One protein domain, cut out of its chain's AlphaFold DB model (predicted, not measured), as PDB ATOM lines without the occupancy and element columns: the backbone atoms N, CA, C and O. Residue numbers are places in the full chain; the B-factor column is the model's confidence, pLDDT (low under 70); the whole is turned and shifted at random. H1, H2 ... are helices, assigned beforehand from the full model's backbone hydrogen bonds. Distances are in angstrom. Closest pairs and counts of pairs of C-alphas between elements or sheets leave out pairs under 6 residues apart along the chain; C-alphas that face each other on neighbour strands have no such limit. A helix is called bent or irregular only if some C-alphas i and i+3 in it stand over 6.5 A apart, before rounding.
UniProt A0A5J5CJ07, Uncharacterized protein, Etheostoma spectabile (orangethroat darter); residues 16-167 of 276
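This is residues 16 to 167 of the 276 residues of an uncharacterized protein of Etheostoma spectabile (orangethroat darter) (UniProt A0A5J5CJ07). Two helical groups make this domain: H6, H5 and H4 run back and forth as two successive hairpins that share H5, with H3 packed on H4 at a steep tilt, while H1 and H2 lie side by side as a smaller pair on the other side of H3. Two long loops, residues 27 to 46 and 94 to 126, link these helices, and residues 27 to 32 and 113 to 118 stick out from the body. The printed part has 152 residues with six named helices, H1 to H6 in chain order, and no named strand; its class is all helix. It is compact, with a radius of gyration of the C-alphas of 17.1 A, and only just flat, spanning 49 by 44 by 24 A.

Find C-alpha 148 at (20.829, -36.310, -9.497); from there H6, residues 148 to 167, the longest helix, runs 28.9 A to C-alpha 167 at (14.524, -31.619, -37.319). Before it, H5 spans residues 127 to 144 and 24.8 A, with a kink of 27 degrees near residue 138. H4 is residues 82 to 93, 16.5 A, and H3 is residues 65 to 77, 18.2 A. H2 covers residues 47 to 56, 14.6 A. Look for H1, residues 16 to 26, 16.1 A, from C-alpha 16 at (-1.221, -21.434, -18.589). H1 and H5 are irregular: C-alphas 19 and 22 are 7.2 A apart, and C-alphas 139 and 142 are 7.4 A apart.

Start at H6, which touches H5 at a shallow tilt of 30 degrees, opposite ways, a helical hairpin; their closest C-alphas, of Trp 134 and Val 157, are 6.2 A apart. H5 and H4 form another helical hairpin, at a shallow tilt of 31 degrees, with the closest C-alphas, of Ala 87 and Ala 133, 4.1 A apart. H4 touches H3 at a steep tilt of 49 degrees, opposite ways, closest at the C-alphas of Ser 70 and Thr 85, 4.4 A apart. H3 and H6 touch only at their ends, through residues 76 to 77 and 149 to 150; the C-alphas of Tyr 77 and Phe 150 are closest, at 6.1 A. H2 is close to H3 but not clearly touching, with the closest C-alphas, of Val 48 and Tyr 72, 7.7 A apart. H1 touches H2 at a shallow tilt of 26 degrees, the same way; the C-alphas of Ile 18 and Met 53 are closest, at 6.4 A. H4 and H6 are apart, and so are H1 and H6. Every O i to N i+4 pair is within hydrogen-bond range in H2, H3, H4 and H6, against 5 of 7 in H1 and 11 of 14 in H5.

Look for the two C-alphas farthest apart, those of Asn 30 and Pro 142, at 54.0 A. The printed part has no cut. The links H1 to H2, 20 residues, and H4 to H5, 33 residues, are long. The mean pLDDT of the printed part is 96.5, and no printed residue is under 70.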
ATOM      1  N   GLU A  16      -0.142 -22.414 -18.786       97.50
ATOM      2  CA  GLU A  16      -1.221 -21.434 -18.589       97.50
ATOM      3  C   GLU A  16      -2.608 -22.088 -18.449       97.50
ATOM      4  O   GLU A  16      -3.423 -21.714 -17.597       97.50
ATOM      5  N   SER A  17      -2.882 -23.109 -19.265       96.50
ATOM      6  CA  SER A  17      -4.119 -23.895 -19.197       96.50
ATOM      7  C   SER A  17      -4.167 -24.737 -17.923       96.50
ATOM      8  O   SER A  17      -5.184 -24.748 -17.234       96.50
ATOM      9  N   ILE A  18      -3.049 -25.370 -17.554       97.56
ATOM     10  CA  ILE A  18      -2.908 -26.121 -16.300       97.56
ATOM     11  C   ILE A  18      -3.160 -25.189 -15.111       97.56
ATOM     12  O   ILE A  18      -3.987 -25.502 -14.262       97.56
ATOM     13  N   ASN A  19      -2.509 -24.023 -15.083       98.44
ATOM     14  CA  ASN A  19      -2.576 -23.063 -13.982       98.44
ATOM     15  C   ASN A  19      -3.955 -22.413 -13.820       98.44
ATOM     16  O   ASN A  19      -4.393 -22.188 -12.698       98.44
ATOM     17  N   SER A  20      -4.652 -22.106 -14.916       97.88
ATOM     18  CA  SER A  20      -5.947 -21.408 -14.857       97.88
ATOM     19  C   SER A  20      -7.169 -22.331 -14.938       97.88
ATOM     20  O   SER A  20      -8.244 -21.967 -14.461       97.88
ATOM     21  N   GLY A  21      -7.025 -23.518 -15.528       97.69
ATOM     22  CA  GLY A  21      -8.113 -24.445 -15.839       97.69
ATOM     23  C   GLY A  21      -8.943 -24.875 -14.625       97.69
ATOM     24  O   GLY A  21     -10.158 -24.671 -14.652       97.69
ATOM     25  N   PRO A  22      -8.330 -25.409 -13.547       98.00
ATOM     26  CA  PRO A  22      -9.040 -25.806 -12.331       98.00
ATOM     27  C   PRO A  22      -9.935 -24.704 -11.758       98.00
ATOM     28  O   PRO A  22     -11.104 -24.940 -11.464       98.00
ATOM     29  N   PHE A  23      -9.412 -23.481 -11.663       98.12
ATOM     30  CA  PHE A  23     -10.131 -22.351 -11.078       98.12
ATOM     31  C   PHE A  23     -11.251 -21.856 -11.990       98.12
ATOM     32  O   PHE A  23     -12.336 -21.547 -11.503       98.12
ATOM     33  N   LYS A  24     -11.041 -21.834 -13.313       97.75
ATOM     34  CA  LYS A  24     -12.110 -21.526 -14.278       97.75
ATOM     35  C   LYS A  24     -13.244 -22.549 -14.209       97.75
ATOM     36  O   LYS A  24     -14.406 -22.161 -14.233       97.75
ATOM     37  N   ALA A  25     -12.916 -23.837 -14.095       97.75
ATOM     38  CA  ALA A  25     -13.905 -24.907 -13.976       97.75
ATOM     39  C   ALA A  25     -14.670 -24.842 -12.645       97.75
ATOM     40  O   ALA A  25     -15.881 -25.053 -12.622       97.75
ATOM     41  N   LEU A  26     -13.989 -24.513 -11.543       97.06
ATOM     42  CA  LEU A  26     -14.615 -24.356 -10.230       97.06
ATOM     43  C   LEU A  26     -15.613 -23.187 -10.203       97.06
ATOM     44  O   LEU A  26     -16.707 -23.329  -9.669       97.06
ATOM     45  N   HIS A  27     -15.257 -22.053 -10.812       97.00
ATOM     46  CA  HIS A  27     -16.108 -20.856 -10.863       97.00
ATOM     47  C   HIS A  27     -17.124 -20.862 -12.014       97.00
ATOM     48  O   HIS A  27     -17.843 -19.880 -12.208       97.00
ATOM     49  N   PHE A  28     -17.192 -21.939 -12.800       98.19
ATOM     50  CA  PHE A  28     -18.166 -22.050 -13.877       98.19
ATOM     51  C   PHE A  28     -19.602 -22.052 -13.310       98.19
ATOM     52  O   PHE A  28     -19.837 -22.670 -12.266       98.19
ATOM     53  N   PRO A  29     -20.586 -21.394 -13.957       98.38
ATOM     54  CA  PRO A  29     -21.965 -21.389 -13.472       98.38
ATOM     55  C   PRO A  29     -22.506 -22.809 -13.261       98.38
ATOM     56  O   PRO A  29     -22.446 -23.638 -14.166       98.38
ATOM     57  N   ASN A  30     -23.050 -23.079 -12.071       97.56
ATOM     58  CA  ASN A  30     -23.542 -24.402 -11.658       97.56
ATOM     59  C   ASN A  30     -22.475 -25.515 -11.691       97.56
ATOM     60  O   ASN A  30     -22.804 -26.675 -11.941       97.56
ATOM     61  N   SER A  31     -21.201 -25.177 -11.457       98.19
ATOM     62  CA  SER A  31     -20.126 -26.168 -11.391       98.19
ATOM     63  C   SER A  31     -20.418 -27.254 -10.352       98.19
ATOM     64  O   SER A  31     -20.736 -26.971  -9.198       98.19
ATOM     65  N   THR A  32     -20.270 -28.509 -10.770       98.25
ATOM     66  CA  THR A  32     -20.323 -29.705  -9.917       98.25
ATOM     67  C   THR A  32     -18.929 -30.291  -9.685       98.25
ATOM     68  O   THR A  32     -18.787 -31.463  -9.340       98.25
ATOM     69  N   LEU A  33     -17.878 -29.495  -9.914       97.75
ATOM     70  CA  LEU A  33     -16.494 -29.932  -9.772       97.75
ATOM     71  C   LEU A  33     -16.198 -30.325  -8.316       97.75
ATOM     72  O   LEU A  33     -16.259 -29.491  -7.418       97.75
ATOM     73  N   VAL A  34     -15.824 -31.587  -8.098       97.31
ATOM     74  CA  VAL A  34     -15.472 -32.126  -6.767       97.31
ATOM     75  C   VAL A  34     -13.979 -32.411  -6.600       97.31
ATOM     76  O   VAL A  34     -13.536 -32.808  -5.526       97.31
ATOM     77  N   GLY A  35     -13.188 -32.221  -7.655       96.25
ATOM     78  CA  GLY A  35     -11.754 -32.457  -7.609       96.25
ATOM     79  C   GLY A  35     -11.077 -32.281  -8.958       96.25
ATOM     80  O   GLY A  35     -11.716 -32.054  -9.984       96.25
ATOM     81  N   ILE A  36      -9.756 -32.407  -8.938       97.69
ATOM     82  CA  ILE A  36      -8.898 -32.404 -10.119       97.69
ATOM     83  C   ILE A  36      -8.027 -33.656 -10.112       97.69
ATOM     84  O   ILE A  36      -7.783 -34.244  -9.061       97.69
ATOM     85  N   GLY A  37      -7.542 -34.063 -11.282       97.19
ATOM     86  CA  GLY A  37      -6.720 -35.261 -11.412       97.19
ATOM     87  C   GLY A  37      -5.684 -35.158 -12.520       97.19
ATOM     88  O   GLY A  37      -5.757 -34.287 -13.395       97.19
ATOM     89  N   MET A  38      -4.726 -36.075 -12.481       98.12
ATOM     90  CA  MET A  38      -3.723 -36.294 -13.517       98.12
ATOM     91  C   MET A  38      -3.956 -37.676 -14.116       98.12
ATOM     92  O   MET A  38      -4.117 -38.643 -13.379       98.12
ATOM     93  N   THR A  39      -4.008 -37.757 -15.439       97.75
ATOM     94  CA  THR A  39      -4.303 -38.992 -16.179       97.75
ATOM     95  C   THR A  39      -3.363 -39.136 -17.381       97.75
ATOM     96  O   THR A  39      -3.849 -39.195 -18.511       97.75
ATOM     97  N   PRO A  40      -2.032 -39.087 -17.184       98.06
ATOM     98  CA  PRO A  40      -1.102 -39.321 -18.279       98.06
ATOM     99  C   PRO A  40      -1.117 -40.785 -18.704       98.06
ATOM    100  O   PRO A  40      -1.240 -41.668 -17.858       98.06
ATOM    101  N   GLU A  41      -0.950 -41.044 -20.000       98.06
ATOM    102  CA  GLU A  41      -0.776 -42.418 -20.483       98.06
ATOM    103  C   GLU A  41       0.575 -43.005 -20.051       98.06
ATOM    104  O   GLU A  41       0.663 -44.197 -19.768       98.06
ATOM    105  N   GLY A  42       1.615 -42.168 -19.942       96.62
ATOM    106  CA  GLY A  42       2.904 -42.535 -19.357       96.62
ATOM    107  C   GLY A  42       3.477 -41.445 -18.447       96.62
ATOM    108  O   GLY A  42       3.317 -40.247 -18.687       96.62
ATOM    109  N   ILE A  43       4.152 -41.872 -17.381       96.12
ATOM    110  CA  ILE A  43       4.863 -41.005 -16.424       96.12
ATOM    111  C   ILE A  43       6.367 -40.950 -16.761       96.12
ATOM    112  O   ILE A  43       6.747 -41.259 -17.883       96.12
ATOM    113  N   GLU A  44       7.214 -40.526 -15.813       94.62
ATOM    114  CA  GLU A  44       8.683 -40.445 -15.972       94.62
ATOM    115  C   GLU A  44       9.164 -39.435 -17.041       94.62
ATOM    116  O   GLU A  44      10.286 -39.514 -17.535       94.62
ATOM    117  N   GLN A  45       8.341 -38.425 -17.343       96.44
ATOM    118  CA  GLN A  45       8.697 -37.275 -18.182       96.44
ATOM    119  C   GLN A  45       8.103 -35.977 -17.622       96.44
ATOM    120  O   GLN A  45       7.192 -36.020 -16.797       96.44
ATOM    121  N   ASN A  46       8.635 -34.822 -18.041       97.81
ATOM    122  CA  ASN A  46       8.126 -33.478 -17.722       97.81
ATOM    123  C   ASN A  46       7.683 -33.281 -16.246       97.81
ATOM    124  O   ASN A  46       6.585 -32.755 -16.012       97.81
ATOM    125  N   PRO A  47       8.497 -33.662 -15.231       98.00
ATOM    126  CA  PRO A  47       8.087 -33.680 -13.817       98.00
ATOM    127  C   PRO A  47       7.548 -32.329 -13.332       98.00
ATOM    128  O   PRO A  47       6.635 -32.274 -12.511       98.00
ATOM    129  N   VAL A  48       8.055 -31.238 -13.906       98.38
ATOM    130  CA  VAL A  48       7.643 -29.870 -13.595       98.38
ATOM    131  C   VAL A  48       6.148 -29.608 -13.837       98.38
ATOM    132  O   VAL A  48       5.515 -28.876 -13.079       98.38
ATOM    133  N   THR A  49       5.556 -30.234 -14.859       97.94
ATOM    134  CA  THR A  49       4.130 -30.073 -15.190       97.94
ATOM    135  C   THR A  49       3.235 -30.791 -14.185       97.94
ATOM    136  O   THR A  49       2.197 -30.264 -13.780       97.94
ATOM    137  N   TYR A  50       3.677 -31.961 -13.723       98.38
ATOM    138  CA  TYR A  50       3.001 -32.743 -12.693       98.38
ATOM    139  C   TYR A  50       3.122 -32.086 -11.319       98.38
ATOM    140  O   TYR A  50       2.138 -32.060 -10.580       98.38
ATOM    141  N   GLU A  51       4.277 -31.496 -10.989       98.44
ATOM    142  CA  GLU A  51       4.449 -30.727  -9.750       98.44
ATOM    143  C   GLU A  51       3.517 -29.509  -9.728       98.44
ATOM    144  O   GLU A  51       2.800 -29.319  -8.745       98.44
ATOM    145  N   LEU A  52       3.447 -28.747 -10.830       98.56
ATOM    146  CA  LEU A  52       2.516 -27.623 -10.954       98.56
ATOM    147  C   LEU A  52       1.076 -28.085 -10.719       98.56
ATOM    148  O   LEU A  52       0.419 -27.577  -9.816       98.56
ATOM    149  N   MET A  53       0.596 -29.070 -11.487       98.12
ATOM    150  CA  MET A  53      -0.783 -29.560 -11.385       98.12
ATOM    151  C   MET A  53      -1.116 -30.107  -9.990       98.12
ATOM    152  O   MET A  53      -2.221 -29.890  -9.490       98.12
ATOM    153  N   SER A  54      -0.164 -30.788  -9.347       98.12
ATOM    154  CA  SER A  54      -0.331 -31.317  -7.989       98.12
ATOM    155  C   SER A  54      -0.455 -30.203  -6.952       98.12
ATOM    156  O   SER A  54      -1.282 -30.306  -6.046       98.12
ATOM    157  N   GLU A  55       0.318 -29.118  -7.084       98.12
ATOM    158  CA  GLU A  55       0.219 -27.971  -6.176       98.12
ATOM    159  C   GLU A  55      -1.162 -27.309  -6.267       98.12
ATOM    160  O   GLU A  55      -1.726 -26.942  -5.237       98.12
ATOM    161  N   LEU A  56      -1.747 -27.203  -7.468       97.94
ATOM    162  CA  LEU A  56      -3.036 -26.523  -7.669       97.94
ATOM    163  C   LEU A  56      -4.191 -27.141  -6.873       97.94
ATOM    164  O   LEU A  56      -5.125 -26.420  -6.531       97.94
ATOM    165  N   ALA A  57      -4.116 -28.428  -6.516       96.25
ATOM    166  CA  ALA A  57      -5.115 -29.082  -5.665       96.25
ATOM    167  C   ALA A  57      -5.208 -28.453  -4.261       96.25
ATOM    168  O   ALA A  57      -6.235 -28.562  -3.597       96.25
ATOM    169  N   TRP A  58      -4.144 -27.776  -3.823       97.56
ATOM    170  CA  TRP A  58      -4.022 -27.149  -2.506       97.56
ATOM    171  C   TRP A  58      -4.145 -25.627  -2.552       97.56
ATOM    172  O   TRP A  58      -3.938 -24.947  -1.543       97.56
ATOM    173  N   ARG A  59      -4.461 -25.063  -3.719       97.69
ATOM    174  CA  ARG A  59      -4.546 -23.619  -3.920       97.69
ATOM    175  C   ARG A  59      -5.984 -23.179  -4.127       97.69
ATOM    176  O   ARG A  59      -6.822 -23.925  -4.615       97.69
ATOM    177  N   LYS A  60      -6.247 -21.919  -3.777       96.31
ATOM    178  CA  LYS A  60      -7.513 -21.236  -4.086       96.31
ATOM    179  C   LYS A  60      -7.437 -20.391  -5.357       96.31
ATOM    180  O   LYS A  60      -8.469 -20.083  -5.926       96.31
ATOM    181  N   GLU A  61      -6.221 -20.052  -5.787       97.44
ATOM    182  CA  GLU A  61      -5.955 -19.169  -6.922       97.44
ATOM    183  C   GLU A  61      -4.737 -19.650  -7.733       97.44
ATOM    184  O   GLU A  61      -3.831 -20.279  -7.149       97.44
ATOM    185  N   PRO A  62      -4.664 -19.302  -9.036       98.19
ATOM    186  CA  PRO A  62      -3.505 -19.564  -9.884       98.19
ATOM    187  C   PRO A  62      -2.191 -19.031  -9.294       98.19
ATOM    188  O   PRO A  62      -2.159 -18.039  -8.557       98.19
ATOM    189  N   VAL A  63      -1.071 -19.661  -9.647       98.44
ATOM    190  CA  VAL A  63       0.270 -19.158  -9.308       98.44
ATOM    191  C   VAL A  63       0.751 -18.124 -10.324       98.44
ATOM    192  O   VAL A  63       0.340 -18.118 -11.482       98.44
ATOM    193  N   ASN A  64       1.705 -17.280  -9.921       98.44
ATOM    194  CA  ASN A  64       2.525 -16.543 -10.881       98.44
ATOM    195  C   ASN A  64       3.555 -17.510 -11.483       98.44
ATOM    196  O   ASN A  64       4.509 -17.880 -10.798       98.44
ATOM    197  N   LEU A  65       3.362 -17.913 -12.741       98.38
ATOM    198  CA  LEU A  65       4.170 -18.949 -13.395       98.38
ATOM    199  C   LEU A  65       5.661 -18.606 -13.472       98.38
ATOM    200  O   LEU A  65       6.491 -19.463 -13.192       98.38
ATOM    201  N   SER A  66       6.017 -17.353 -13.763       98.00
ATOM    202  CA  SER A  66       7.424 -16.926 -13.816       98.00
ATOM    203  C   SER A  66       8.110 -17.069 -12.452       98.00
ATOM    204  O   SER A  66       9.199 -17.648 -12.335       98.00
ATOM    205  N   LYS A  67       7.450 -16.613 -11.380       98.38
ATOM    206  CA  LYS A  67       7.946 -16.783 -10.007       98.38
ATOM    207  C   LYS A  67       7.979 -18.259  -9.610       98.38
ATOM    208  O   LYS A  67       8.959 -18.699  -9.016       98.38
ATOM    209  N   TRP A  68       6.940 -19.016  -9.951       98.69
ATOM    210  CA  TRP A  68       6.832 -20.436  -9.635       98.69
ATOM    211  C   TRP A  68       7.955 -21.246 -10.291       98.69
ATOM    212  O   TRP A  68       8.659 -21.958  -9.583       98.69
ATOM    213  N   ALA A  69       8.215 -21.043 -11.587       98.44
ATOM    214  CA  ALA A  69       9.295 -21.702 -12.327       98.44
ATOM    215  C   ALA A  69      10.682 -21.372 -11.754       98.44
ATOM    216  O   ALA A  69      11.545 -22.241 -11.629       98.44
ATOM    217  N   SER A  70      10.880 -20.124 -11.319       98.25
ATOM    218  CA  SER A  70      12.115 -19.714 -10.634       98.25
ATOM    219  C   SER A  70      12.321 -20.502  -9.343       98.25
ATOM    220  O   SER A  70      13.406 -21.008  -9.079       98.25
ATOM    221  N   LEU A  71      11.268 -20.598  -8.526       98.44
ATOM    222  CA  LEU A  71      11.319 -21.291  -7.243       98.44
ATOM    223  C   LEU A  71      11.392 -22.811  -7.416       98.44
ATOM    224  O   LEU A  71      12.008 -23.468  -6.582       98.44
ATOM    225  N   TYR A  72      10.819 -23.363  -8.488       98.44
ATOM    226  CA  TYR A  72      10.977 -24.767  -8.862       98.44
ATOM    227  C   TYR A  72      12.456 -25.113  -9.058       98.44
ATOM    228  O   TYR A  72      12.947 -26.033  -8.410       98.44
ATOM    229  N   ALA A  73      13.195 -24.317  -9.841       97.69
ATOM    230  CA  ALA A  73      14.635 -24.512 -10.036       97.69
ATOM    231  C   ALA A  73      15.404 -24.511  -8.701       97.69
ATOM    232  O   ALA A  73      16.236 -25.386  -8.448       97.69
ATOM    233  N   VAL A  74      15.076 -23.565  -7.812       98.00
ATOM    234  CA  VAL A  74      15.714 -23.450  -6.493       98.00
ATOM    235  C   VAL A  74      15.458 -24.688  -5.638       98.00
ATOM    236  O   VAL A  74      16.404 -25.255  -5.091       98.00
ATOM    237  N   ARG A  75      14.202 -25.136  -5.537       97.75
ATOM    238  CA  ARG A  75      13.835 -26.320  -4.744       97.75
ATOM    239  C   ARG A  75      14.428 -27.601  -5.324       97.75
ATOM    240  O   ARG A  75      14.928 -28.430  -4.571       97.75
ATOM    241  N   ARG A  76      14.401 -27.750  -6.649       97.81
ATOM    242  CA  ARG A  76      14.826 -28.969  -7.343       97.81
ATOM    243  C   ARG A  76      16.328 -29.216  -7.261       97.81
ATOM    244  O   ARG A  76      16.741 -30.371  -7.157       97.81
ATOM    245  N   TYR A  77      17.140 -28.159  -7.298       97.75
ATOM    246  CA  TYR A  77      18.602 -28.282  -7.277       97.75
ATOM    247  C   TYR A  77      19.233 -27.908  -5.932       97.75
ATOM    248  O   TYR A  77      20.398 -28.232  -5.690       97.75
ATOM    249  N   GLY A  78      18.489 -27.228  -5.054       96.75
ATOM    250  CA  GLY A  78      19.034 -26.638  -3.832       96.75
ATOM    251  C   GLY A  78      20.043 -25.523  -4.126       96.75
ATOM    252  O   GLY A  78      21.038 -25.405  -3.417       96.75
ATOM    253  N   SER A  79      19.828 -24.756  -5.201       95.38
ATOM    254  CA  SER A  79      20.747 -23.723  -5.697       95.38
ATOM    255  C   SER A  79      19.990 -22.451  -6.061       95.38
ATOM    256  O   SER A  79      18.934 -22.509  -6.683       95.38
ATOM    257  N   THR A  80      20.544 -21.293  -5.710       95.31
ATOM    258  CA  THR A  80      19.969 -19.971  -6.010       95.31
ATOM    259  C   THR A  80      20.649 -19.281  -7.192       95.31
ATOM    260  O   THR A  80      20.532 -18.069  -7.339       95.31
ATOM    261  N   GLN A  81      21.387 -20.024  -8.023       95.12
ATOM    262  CA  GLN A  81      22.046 -19.458  -9.201       95.12
ATOM    263  C   GLN A  81      21.028 -18.850 -10.169       95.12
ATOM    264  O   GLN A  81      20.085 -19.516 -10.607       95.12
ATOM    265  N   GLU A  82      21.256 -17.592 -10.543       96.12
ATOM    266  CA  GLU A  82      20.349 -16.837 -11.410       96.12
ATOM    267  C   GLU A  82      20.173 -17.505 -12.777       96.12
ATOM    268  O   GLU A  82      19.041 -17.585 -13.259       96.12
ATOM    269  N   ASN A  83      21.242 -18.084 -13.337       96.69
ATOM    270  CA  ASN A  83      21.218 -18.812 -14.609       96.69
ATOM    271  C   ASN A  83      20.130 -19.894 -14.647       96.69
ATOM    272  O   ASN A  83      19.385 -19.983 -15.622       96.69
ATOM    273  N   LEU A  84      19.967 -20.666 -13.568       97.75
ATOM    274  CA  LEU A  84      18.960 -21.731 -13.493       97.75
ATOM    275  C   LEU A  84      17.549 -21.157 -13.443       97.75
ATOM    276  O   LEU A  84      16.651 -21.644 -14.127       97.75
ATOM    277  N   THR A  85      17.345 -20.100 -12.655       97.81
ATOM    278  CA  THR A  85      16.036 -19.443 -12.583       97.81
ATOM    279  C   THR A  85      15.651 -18.808 -13.919       97.81
ATOM    280  O   THR A  85      14.492 -18.880 -14.318       97.81
ATOM    281  N   ALA A  86      16.620 -18.237 -14.640       98.50
ATOM    282  CA  ALA A  86      16.420 -17.664 -15.963       98.50
ATOM    283  C   ALA A  86      16.120 -18.752 -17.004       98.50
ATOM    284  O   ALA A  86      15.174 -18.600 -17.777       98.50
ATOM    285  N   ALA A  87      16.850 -19.870 -16.978       98.69
ATOM    286  CA  ALA A  87      16.606 -21.010 -17.855       98.69
ATOM    287  C   ALA A  87      15.196 -21.582 -17.671       98.69
ATOM    288  O   ALA A  87      14.459 -21.732 -18.639       98.69
ATOM    289  N   TRP A  88      14.770 -21.829 -16.429       98.62
ATOM    290  CA  TRP A  88      13.436 -22.375 -16.167       98.62
ATOM    291  C   TRP A  88      12.306 -21.410 -16.526       98.62
ATOM    292  O   TRP A  88      11.267 -21.863 -17.000       98.62
ATOM    293  N   ARG A  89      12.502 -20.090 -16.380       98.62
ATOM    294  CA  ARG A  89      11.555 -19.091 -16.910       98.62
ATOM    295  C   ARG A  89      11.444 -19.163 -18.432       98.62
ATOM    296  O   ARG A  89      10.328 -19.116 -18.938       98.62
ATOM    297  N   LEU A  90      12.568 -19.294 -19.143       98.75
ATOM    298  CA  LEU A  90      12.581 -19.437 -20.604       98.75
ATOM    299  C   LEU A  90      11.846 -20.707 -21.037       98.75
ATOM    300  O   LEU A  90      10.963 -20.628 -21.885       98.75
ATOM    301  N   LEU A  91      12.132 -21.852 -20.410       98.81
ATOM    302  CA  LEU A  91      11.433 -23.107 -20.703       98.81
ATOM    303  C   LEU A  91       9.922 -22.985 -20.440       98.81
ATOM    304  O   LEU A  91       9.115 -23.451 -21.242       98.81
ATOM    305  N   PHE A  92       9.529 -22.320 -19.347       98.31
ATOM    306  CA  PHE A  92       8.121 -22.064 -19.022       98.31
ATOM    307  C   PHE A  92       7.419 -21.158 -20.023       98.31
ATOM    308  O   PHE A  92       6.247 -21.378 -20.290       98.31
ATOM    309  N   ALA A  93       8.109 -20.158 -20.563       98.06
ATOM    310  CA  ALA A  93       7.543 -19.249 -21.553       98.06
ATOM    311  C   ALA A  93       7.480 -19.858 -22.969       98.06
ATOM    312  O   ALA A  93       6.712 -19.364 -23.790       98.06
ATOM    313  N   SER A  94       8.253 -20.918 -23.233       98.38
ATOM    314  CA  SER A  94       8.429 -21.541 -24.553       98.38
ATOM    315  C   SER A  94       7.862 -22.971 -24.603       98.38
ATOM    316  O   SER A  94       6.655 -23.165 -24.747       98.38
ATOM    317  N   VAL A  95       8.714 -23.990 -24.455       97.94
ATOM    318  CA  VAL A  95       8.382 -25.416 -24.621       97.94
ATOM    319  C   VAL A  95       7.232 -25.876 -23.721       97.94
ATOM    320  O   VAL A  95       6.415 -26.698 -24.128       97.94
ATOM    321  N   TYR A  96       7.102 -25.313 -22.520       98.56
ATOM    322  CA  TYR A  96       6.033 -25.676 -21.588       98.56
ATOM    323  C   TYR A  96       4.748 -24.848 -21.751       98.56
ATOM    324  O   TYR A  96       3.782 -25.103 -21.031       98.56
ATOM    325  N   ASN A  97       4.697 -23.888 -22.680       97.81
ATOM    326  CA  ASN A  97       3.533 -23.028 -22.908       97.81
ATOM    327  C   ASN A  97       2.972 -23.153 -24.329       97.81
ATOM    328  O   ASN A  97       2.895 -22.187 -25.087       97.81
ATOM    329  N   CYS A  98       2.543 -24.359 -24.692       97.38
ATOM    330  CA  CYS A  98       1.781 -24.560 -25.913       97.38
ATOM    331  C   CYS A  98       0.395 -23.908 -25.795       97.38
ATOM    332  O   CYS A  98      -0.408 -24.262 -24.929       97.38
ATOM    333  N   THR A  99       0.105 -22.962 -26.687       94.75
ATOM    334  CA  THR A  99      -1.195 -22.275 -26.787       94.75
ATOM    335  C   THR A  99      -1.965 -22.652 -28.053       94.75
ATOM    336  O   THR A  99      -3.075 -22.164 -28.270       94.75
ATOM    337  N   VAL A 100      -1.402 -23.540 -28.881       94.56
ATOM    338  CA  VAL A 100      -2.021 -24.002 -30.126       94.56
ATOM    339  C   VAL A 100      -3.289 -24.807 -29.793       94.56
ATOM    340  O   VAL A 100      -3.207 -25.816 -29.083       94.56
ATOM    341  N   PRO A 101      -4.475 -24.397 -30.284       89.69
ATOM    342  CA  PRO A 101      -5.715 -25.115 -30.017       89.69
ATOM    343  C   PRO A 101      -5.650 -26.562 -30.505       89.69
ATOM    344  O   PRO A 101      -5.165 -26.837 -31.599       89.69
ATOM    345  N   HIS A 102      -6.173 -27.489 -29.701       86.69
ATOM    346  CA  HIS A 102      -6.221 -28.925 -30.010       86.69
ATOM    347  C   HIS A 102      -4.856 -29.598 -30.236       86.69
ATOM    348  O   HIS A 102      -4.816 -30.720 -30.745       86.69
ATOM    349  N   TYR A 103      -3.754 -28.967 -29.815       88.94
ATOM    350  CA  TYR A 103      -2.441 -29.600 -29.843       88.94
ATOM    351  C   TYR A 103      -2.431 -30.836 -28.938       88.94
ATOM    352  O   TYR A 103      -2.762 -30.763 -27.751       88.94
ATOM    353  N   ARG A 104      -2.059 -31.987 -29.501       85.75
ATOM    354  CA  ARG A 104      -1.891 -33.240 -28.758       85.75
ATOM    355  C   ARG A 104      -0.406 -33.510 -28.608       85.75
ATOM    356  O   ARG A 104       0.320 -33.464 -29.594       85.75
ATOM    357  N   ASN A 105       0.026 -33.802 -27.385       88.44
ATOM    358  CA  ASN A 105       1.424 -34.082 -27.069       88.44
ATOM    359  C   ASN A 105       1.838 -35.498 -27.490       88.44
ATOM    360  O   ASN A 105       2.157 -36.343 -26.656       88.44
ATOM    361  N   HIS A 106       1.773 -35.744 -28.789       88.50
ATOM    362  CA  HIS A 106       2.475 -36.839 -29.431       88.50
ATOM    363  C   HIS A 106       3.783 -36.266 -29.961       88.50
ATOM    364  O   HIS A 106       3.781 -35.253 -30.668       88.50
ATOM    365  N   ASN A 107       4.907 -36.887 -29.618       90.06
ATOM    366  CA  ASN A 107       6.179 -36.460 -30.184       90.06
ATOM    367  C   ASN A 107       6.193 -36.860 -31.663       90.06
ATOM    368  O   ASN A 107       6.318 -38.035 -31.987       90.06
ATOM    369  N   HIS A 108       6.004 -35.877 -32.542       86.75
ATOM    370  CA  HIS A 108       6.017 -36.031 -33.998       86.75
ATOM    371  C   HIS A 108       7.357 -35.643 -34.629       86.75
ATOM    372  O   HIS A 108       7.440 -35.474 -35.844       86.75
ATOM    373  N   SER A 109       8.404 -35.469 -33.815       91.69
ATOM    374  CA  SER A 109       9.707 -35.071 -34.338       91.69
ATOM    375  C   SER A 109      10.248 -36.117 -35.312       91.69
ATOM    376  O   SER A 109      10.019 -37.314 -35.107       91.69
ATOM    377  N   PRO A 110      11.011 -35.686 -36.334       92.56
ATOM    378  CA  PRO A 110      11.669 -36.602 -37.243       92.56
ATOM    379  C   PRO A 110      12.421 -37.704 -36.497       92.56
ATOM    380  O   PRO A 110      12.213 -38.867 -36.818       92.56
ATOM    381  N   LEU A 111      13.143 -37.357 -35.422       91.88
ATOM    382  CA  LEU A 111      13.923 -38.270 -34.575       91.88
ATOM    383  C   LEU A 111      13.186 -39.562 -34.188       91.88
ATOM    384  O   LEU A 111      13.787 -40.635 -34.196       91.88
ATOM    385  N   VAL A 112      11.901 -39.461 -33.838       89.94
ATOM    386  CA  VAL A 112      11.131 -40.569 -33.257       89.94
ATOM    387  C   VAL A 112      10.105 -41.166 -34.208       89.94
ATOM    388  O   VAL A 112       9.275 -41.959 -33.775       89.94
ATOM    389  N   HIS A 113      10.162 -40.857 -35.499       86.12
ATOM    390  CA  HIS A 113       9.262 -41.411 -36.515       86.12
ATOM    391  C   HIS A 113      10.058 -42.041 -37.647       86.12
ATOM    392  O   HIS A 113      11.228 -41.726 -37.852       86.12
ATOM    393  N   ARG A 114       9.439 -42.965 -38.387       84.69
ATOM    394  CA  ARG A 114      10.071 -43.488 -39.603       84.69
ATOM    395  C   ARG A 114      10.342 -42.341 -40.587       84.69
ATOM    396  O   ARG A 114       9.412 -41.580 -40.872       84.69
ATOM    397  N   PRO A 115      11.568 -42.232 -41.131       85.44
ATOM    398  CA  PRO A 115      11.896 -41.170 -42.071       85.44
ATOM    399  C   PRO A 115      10.997 -41.189 -43.310       85.44
ATOM    400  O   PRO A 115      10.673 -42.239 -43.867       85.44
ATOM    401  N   SER A 116      10.586 -40.002 -43.746       89.19
ATOM    402  CA  SER A 116       9.848 -39.767 -44.989       89.19
ATOM    403  C   SER A 116      10.071 -38.323 -45.425       89.19
ATOM    404  O   SER A 116      10.381 -37.495 -44.585       89.19
ATOM    405  N   PHE A 117       9.856 -37.968 -46.691       89.00
ATOM    406  CA  PHE A 117      10.024 -36.578 -47.154       89.00
ATOM    407  C   PHE A 117       8.828 -35.655 -46.845       89.00
ATOM    408  O   PHE A 117       8.757 -34.533 -47.347       89.00
ATOM    409  N   HIS A 118       7.851 -36.116 -46.058       89.69
ATOM    410  CA  HIS A 118       6.583 -35.411 -45.824       89.69
ATOM    411  C   HIS A 118       6.249 -35.265 -44.333       89.69
ATOM    412  O   HIS A 118       5.082 -35.194 -43.951       89.69
ATOM    413  N   MET A 119       7.271 -35.232 -43.474       91.69
ATOM    414  CA  MET A 119       7.090 -35.080 -42.029       91.69
ATOM    415  C   MET A 119       6.701 -33.643 -41.668       91.69
ATOM    416  O   MET A 119       7.286 -32.679 -42.167       91.69
ATOM    417  N   ASN A 120       5.737 -33.495 -40.757       91.50
ATOM    418  CA  ASN A 120       5.413 -32.199 -40.170       91.50
ATOM    419  C   ASN A 120       6.451 -31.846 -39.098       91.50
ATOM    420  O   ASN A 120       6.604 -32.562 -38.113       91.50
ATOM    421  N   THR A 121       7.136 -30.727 -39.295       93.62
ATOM    422  CA  THR A 121       8.250 -30.261 -38.457       93.62
ATOM    423  C   THR A 121       7.903 -29.019 -37.635       93.62
ATOM    424  O   THR A 121       8.775 -28.426 -37.003       93.62
ATOM    425  N   ALA A 122       6.632 -28.610 -37.627       92.69
ATOM    426  CA  ALA A 122       6.188 -27.432 -36.899       92.69
ATOM    427  C   ALA A 122       6.283 -27.623 -35.376       92.69
ATOM    428  O   ALA A 122       5.854 -28.633 -34.816       92.69
ATOM    429  N   ILE A 123       6.770 -26.583 -34.704       94.94
ATOM    430  CA  ILE A 123       6.844 -26.456 -33.245       94.94
ATOM    431  C   ILE A 123       6.108 -25.182 -32.809       94.94
ATOM    432  O   ILE A 123       5.967 -24.240 -33.585       94.94
ATOM    433  N   TRP A 124       5.609 -25.149 -31.571       96.31
ATOM    434  CA  TRP A 124       4.793 -24.038 -31.046       96.31
ATOM    435  C   TRP A 124       5.605 -22.949 -30.328       96.31
ATOM    436  O   TRP A 124       5.025 -22.062 -29.704       96.31
ATOM    437  N   TYR A 125       6.931 -23.045 -30.359       97.31
ATOM    438  CA  TYR A 125       7.852 -22.173 -29.636       97.31
ATOM    439  C   TYR A 125       9.053 -21.807 -30.512       97.31
ATOM    440  O   TYR A 125       9.335 -22.491 -31.494       97.31
ATOM    441  N   ASP A 126       9.770 -20.748 -30.140       97.94
ATOM    442  CA  ASP A 126      11.032 -20.364 -30.778       97.94
ATOM    443  C   ASP A 126      12.188 -21.239 -30.243       97.94
ATOM    444  O   ASP A 126      12.461 -21.212 -29.035       97.94
ATOM    445  N   PRO A 127      12.901 -22.010 -31.094       98.00
ATOM    446  CA  PRO A 127      14.085 -22.771 -30.691       98.00
ATOM    447  C   PRO A 127      15.149 -21.953 -29.959       98.00
ATOM    448  O   PRO A 127      15.866 -22.502 -29.121       98.00
ATOM    449  N   ALA A 128      15.259 -20.651 -30.241       98.50
ATOM    450  CA  ALA A 128      16.240 -19.785 -29.603       98.50
ATOM    451  C   ALA A 128      16.065 -19.728 -28.076       98.50
ATOM    452  O   ALA A 128      17.064 -19.698 -27.349       98.50
ATOM    453  N   ASP A 129      14.825 -19.785 -27.576       98.69
ATOM    454  CA  ASP A 129      14.547 -19.813 -26.136       98.69
ATOM    455  C   ASP A 129      15.041 -21.110 -25.490       98.69
ATOM    456  O   ASP A 129      15.658 -21.078 -24.420       98.69
ATOM    457  N   LEU A 130      14.841 -22.248 -26.166       98.75
ATOM    458  CA  LEU A 130      15.360 -23.544 -25.731       98.75
ATOM    459  C   LEU A 130      16.895 -23.542 -25.717       98.75
ATOM    460  O   LEU A 130      17.495 -23.940 -24.719       98.75
ATOM    461  N   TYR A 131      17.545 -23.060 -26.779       98.75
ATOM    462  CA  TYR A 131      19.010 -23.007 -26.858       98.75
ATOM    463  C   TYR A 131      19.614 -22.086 -25.799       98.75
ATOM    464  O   TYR A 131      20.638 -22.405 -25.190       98.75
ATOM    465  N   LYS A 132      18.960 -20.954 -25.525       98.81
ATOM    466  CA  LYS A 132      19.372 -20.036 -24.464       98.81
ATOM    467  C   LYS A 132      19.211 -20.669 -23.082       98.81
ATOM    468  O   LYS A 132      20.122 -20.555 -22.264       98.81
ATOM    469  N   ALA A 133      18.097 -21.356 -22.825       98.88
ATOM    470  CA  ALA A 133      17.896 -22.094 -21.581       98.88
ATOM    471  C   ALA A 133      18.946 -23.204 -21.404       98.88
ATOM    472  O   ALA A 133      19.536 -23.326 -20.333       98.88
ATOM    473  N   TRP A 134      19.234 -23.956 -22.467       98.75
ATOM    474  CA  TRP A 134      20.258 -24.997 -22.481       98.75
ATOM    475  C   TRP A 134      21.647 -24.454 -22.136       98.75
ATOM    476  O   TRP A 134      22.297 -24.975 -21.229       98.75
ATOM    477  N   LYS A 135      22.064 -23.352 -22.773       98.75
ATOM    478  CA  LYS A 135      23.335 -22.680 -22.469       98.75
ATOM    479  C   LYS A 135      23.440 -22.297 -20.989       98.75
ATOM    480  O   LYS A 135      24.443 -22.602 -20.350       98.75
ATOM    481  N   LEU A 136      22.397 -21.680 -20.433       98.69
ATOM    482  CA  LEU A 136      22.363 -21.271 -19.024       98.69
ATOM    483  C   LEU A 136      22.453 -22.466 -18.059       98.69
ATOM    484  O   LEU A 136      23.091 -22.364 -17.010       98.69
ATOM    485  N   ILE A 137      21.834 -23.600 -18.403       98.50
ATOM    486  CA  ILE A 137      21.910 -24.835 -17.609       98.50
ATOM    487  C   ILE A 137      23.319 -25.439 -17.681       98.50
ATOM    488  O   ILE A 137      23.858 -25.819 -16.642       98.50
ATOM    489  N   ILE A 138      23.952 -25.467 -18.859       98.12
ATOM    490  CA  ILE A 138      25.348 -25.912 -19.013       98.12
ATOM    491  C   ILE A 138      26.298 -25.052 -18.174       98.12
ATOM    492  O   ILE A 138      27.160 -25.590 -17.482       98.12
ATOM    493  N   GLU A 139      26.139 -23.728 -18.191       97.75
ATOM    494  CA  GLU A 139      26.988 -22.813 -17.418       97.75
ATOM    495  C   GLU A 139      26.918 -23.080 -15.903       97.75
ATOM    496  O   GLU A 139      27.914 -22.915 -15.200       97.75
ATOM    497  N   ALA A 140      25.775 -23.552 -15.395       96.62
ATOM    498  CA  ALA A 140      25.607 -23.920 -13.988       96.62
ATOM    499  C   ALA A 140      26.187 -25.309 -13.638       96.62
ATOM    500  O   ALA A 140      26.388 -25.622 -12.454       96.62
ATOM    501  N   ALA A 141      26.481 -26.142 -14.644       96.31
ATOM    502  CA  ALA A 141      26.809 -27.554 -14.469       96.31
ATOM    503  C   ALA A 141      27.996 -27.845 -13.543       96.31
ATOM    504  O   ALA A 141      27.826 -28.698 -12.667       96.31
ATOM    505  N   PRO A 142      29.151 -27.144 -13.624       96.19
ATOM    506  CA  PRO A 142      30.328 -27.480 -12.815       96.19
ATOM    507  C   PRO A 142      30.046 -27.587 -11.309       96.19
ATOM    508  O   PRO A 142      30.638 -28.411 -10.618       96.19
ATOM    509  N   SER A 143      29.104 -26.787 -10.805       95.62
ATOM    510  CA  SER A 143      28.732 -26.742  -9.386       95.62
ATOM    511  C   SER A 143      27.609 -27.710  -8.980       95.62
ATOM    512  O   SER A 143      27.370 -27.893  -7.787       95.62
ATOM    513  N   LEU A 144      26.910 -28.327  -9.942       97.19
ATOM    514  CA  LEU A 144      25.675 -29.087  -9.703       97.19
ATOM    515  C   LEU A 144      25.697 -30.530 -10.208       97.19
ATOM    516  O   LEU A 144      24.742 -31.262  -9.954       97.19
ATOM    517  N   MET A 145      26.788 -30.994 -10.827       96.31
ATOM    518  CA  MET A 145      26.898 -32.381 -11.310       96.31
ATOM    519  C   MET A 145      26.712 -33.451 -10.220       96.31
ATOM    520  O   MET A 145      26.343 -34.580 -10.533       96.31
ATOM    521  N   SER A 146      26.917 -33.128  -8.940       96.00
ATOM    522  CA  SER A 146      26.649 -34.062  -7.834       96.00
ATOM    523  C   SER A 146      25.153 -34.261  -7.545       96.00
ATOM    524  O   SER A 146      24.782 -35.220  -6.869       96.00
ATOM    525  N   LYS A 147      24.275 -33.387  -8.053       97.44
ATOM    526  CA  LYS A 147      22.821 -33.459  -7.855       97.44
ATOM    527  C   LYS A 147      22.189 -34.323  -8.946       97.44
ATOM    528  O   LYS A 147      22.267 -34.002 -10.127       97.44
ATOM    529  N   GLU A 148      21.526 -35.413  -8.556       97.31
ATOM    530  CA  GLU A 148      20.829 -36.310  -9.497       97.31
ATOM    531  C   GLU A 148      19.744 -35.582 -10.301       97.31
ATOM    532  O   GLU A 148      19.697 -35.720 -11.518       97.31
ATOM    533  N   THR A 149      18.942 -34.735  -9.651       97.75
ATOM    534  CA  THR A 149      17.903 -33.934 -10.320       97.75
ATOM    535  C   THR A 149      18.472 -32.995 -11.379       97.75
ATOM    536  O   THR A 149      17.858 -32.812 -12.426       97.75
ATOM    537  N   PHE A 150      19.653 -32.421 -11.130       98.38
ATOM    538  CA  PHE A 150      20.334 -31.566 -12.095       98.38
ATOM    539  C   PHE A 150      20.884 -32.371 -13.274       98.38
ATOM    540  O   PHE A 150      20.690 -31.968 -14.415       98.38
ATOM    541  N   ARG A 151      21.530 -33.517 -13.018       98.25
ATOM    542  CA  ARG A 151      22.026 -34.399 -14.087       98.25
ATOM    543  C   ARG A 151      20.900 -34.864 -15.006       98.25
ATOM    544  O   ARG A 151      21.052 -34.759 -16.218       98.25
ATOM    545  N   TYR A 152      19.771 -35.284 -14.435       98.50
ATOM    546  CA  TYR A 152      18.587 -35.674 -15.202       98.50
ATOM    547  C   TYR A 152      18.118 -34.540 -16.121       98.50
ATOM    548  O   TYR A 152      17.978 -34.743 -17.324       98.50
ATOM    549  N   ASP A 153      17.929 -33.328 -15.586       98.56
ATOM    550  CA  ASP A 153      17.436 -32.208 -16.396       98.56
ATOM    551  C   ASP A 153      18.472 -31.734 -17.424       98.56
ATOM    552  O   ASP A 153      18.099 -31.340 -18.525       98.56
ATOM    553  N   LEU A 154      19.770 -31.783 -17.105       98.62
ATOM    554  CA  LEU A 154      20.829 -31.472 -18.067       98.62
ATOM    555  C   LEU A 154      20.788 -32.444 -19.254       98.62
ATOM    556  O   LEU A 154      20.895 -32.002 -20.400       98.62
ATOM    557  N   VAL A 155      20.598 -33.742 -18.994       98.56
ATOM    558  CA  VAL A 155      20.421 -34.754 -20.044       98.56
ATOM    559  C   VAL A 155      19.145 -34.486 -20.842       98.56
ATOM    560  O   VAL A 155      19.218 -34.416 -22.065       98.56
ATOM    561  N   ASP A 156      18.004 -34.254 -20.189       98.69
ATOM    562  CA  ASP A 156      16.715 -34.078 -20.877       98.69
ATOM    563  C   ASP A 156      16.653 -32.793 -21.725       98.69
ATOM    564  O   ASP A 156      16.200 -32.813 -22.870       98.69
ATOM    565  N   VAL A 157      17.178 -31.671 -21.214       98.75
ATOM    566  CA  VAL A 157      17.267 -30.415 -21.982       98.75
ATOM    567  C   VAL A 157      18.207 -30.589 -23.174       98.75
ATOM    568  O   VAL A 157      17.878 -30.157 -24.276       98.75
ATOM    569  N   THR A 158      19.362 -31.238 -22.982       98.75
ATOM    570  CA  THR A 158      20.309 -31.477 -24.082       98.75
ATOM    571  C   THR A 158      19.700 -32.412 -25.130       98.75
ATOM    572  O   THR A 158      19.789 -32.125 -26.321       98.75
ATOM    573  N   ARG A 159      18.992 -33.470 -24.712       98.38
ATOM    574  CA  ARG A 159      18.216 -34.352 -25.597       98.38
ATOM    575  C   ARG A 159      17.203 -33.545 -26.411       98.38
ATOM    576  O   ARG A 159      17.147 -33.703 -27.627       98.38
ATOM    577  N   GLN A 160      16.458 -32.640 -25.773       98.62
ATOM    578  CA  GLN A 160      15.493 -31.790 -26.471       98.62
ATOM    579  C   GLN A 160      16.159 -30.888 -27.522       98.62
ATOM    580  O   GLN A 160      15.609 -30.725 -28.610       98.62
ATOM    581  N   VAL A 161      17.336 -30.320 -27.231       98.69
ATOM    582  CA  VAL A 161      18.112 -29.549 -28.221       98.69
ATOM    583  C   VAL A 161      18.494 -30.424 -29.411       98.69
ATOM    584  O   VAL A 161      18.284 -30.018 -30.552       98.69
ATOM    585  N   LEU A 162      19.002 -31.633 -29.163       98.00
ATOM    586  CA  LEU A 162      19.389 -32.565 -30.223       98.00
ATOM    587  C   LEU A 162      18.183 -33.000 -31.072       98.00
ATOM    588  O   LEU A 162      18.304 -33.041 -32.289       98.00
ATOM    589  N   GLN A 163      17.005 -33.209 -30.475       97.12
ATOM    590  CA  GLN A 163      15.758 -33.481 -31.204       97.12
ATOM    591  C   GLN A 163      15.381 -32.336 -32.166       97.12
ATOM    592  O   GLN A 163      14.964 -32.577 -33.305       97.12
ATOM    593  N   VAL A 164      15.528 -31.077 -31.733       98.06
ATOM    594  CA  VAL A 164      15.282 -29.911 -32.599       98.06
ATOM    595  C   VAL A 164      16.331 -29.834 -33.712       98.06
ATOM    596  O   VAL A 164      15.969 -29.626 -34.867       98.06
ATOM    597  N   LEU A 165      17.608 -30.094 -33.417       97.88
ATOM    598  CA  LEU A 165      18.659 -30.145 -34.439       97.88
ATOM    599  C   LEU A 165      18.427 -31.267 -35.460       97.88
ATOM    600  O   LEU A 165      18.589 -31.030 -36.654       97.88
ATOM    601  N   THR A 166      17.962 -32.449 -35.039       95.88
ATOM    602  CA  THR A 166      17.560 -33.527 -35.958       95.88
ATOM    603  C   THR A 166      16.492 -33.046 -36.937       95.88
ATOM    604  O   THR A 166      16.512 -33.417 -38.106       95.88
ATOM    605  N   THR A 167      15.583 -32.185 -36.478       96.25
ATOM    606  CA  THR A 167      14.524 -31.619 -37.319       96.25
ATOM    607  C   THR A 167      15.088 -30.651 -38.359       96.25
ATOM    608  O   THR A 167      14.669 -30.704 -39.513       96.25
TER     609      THR A 167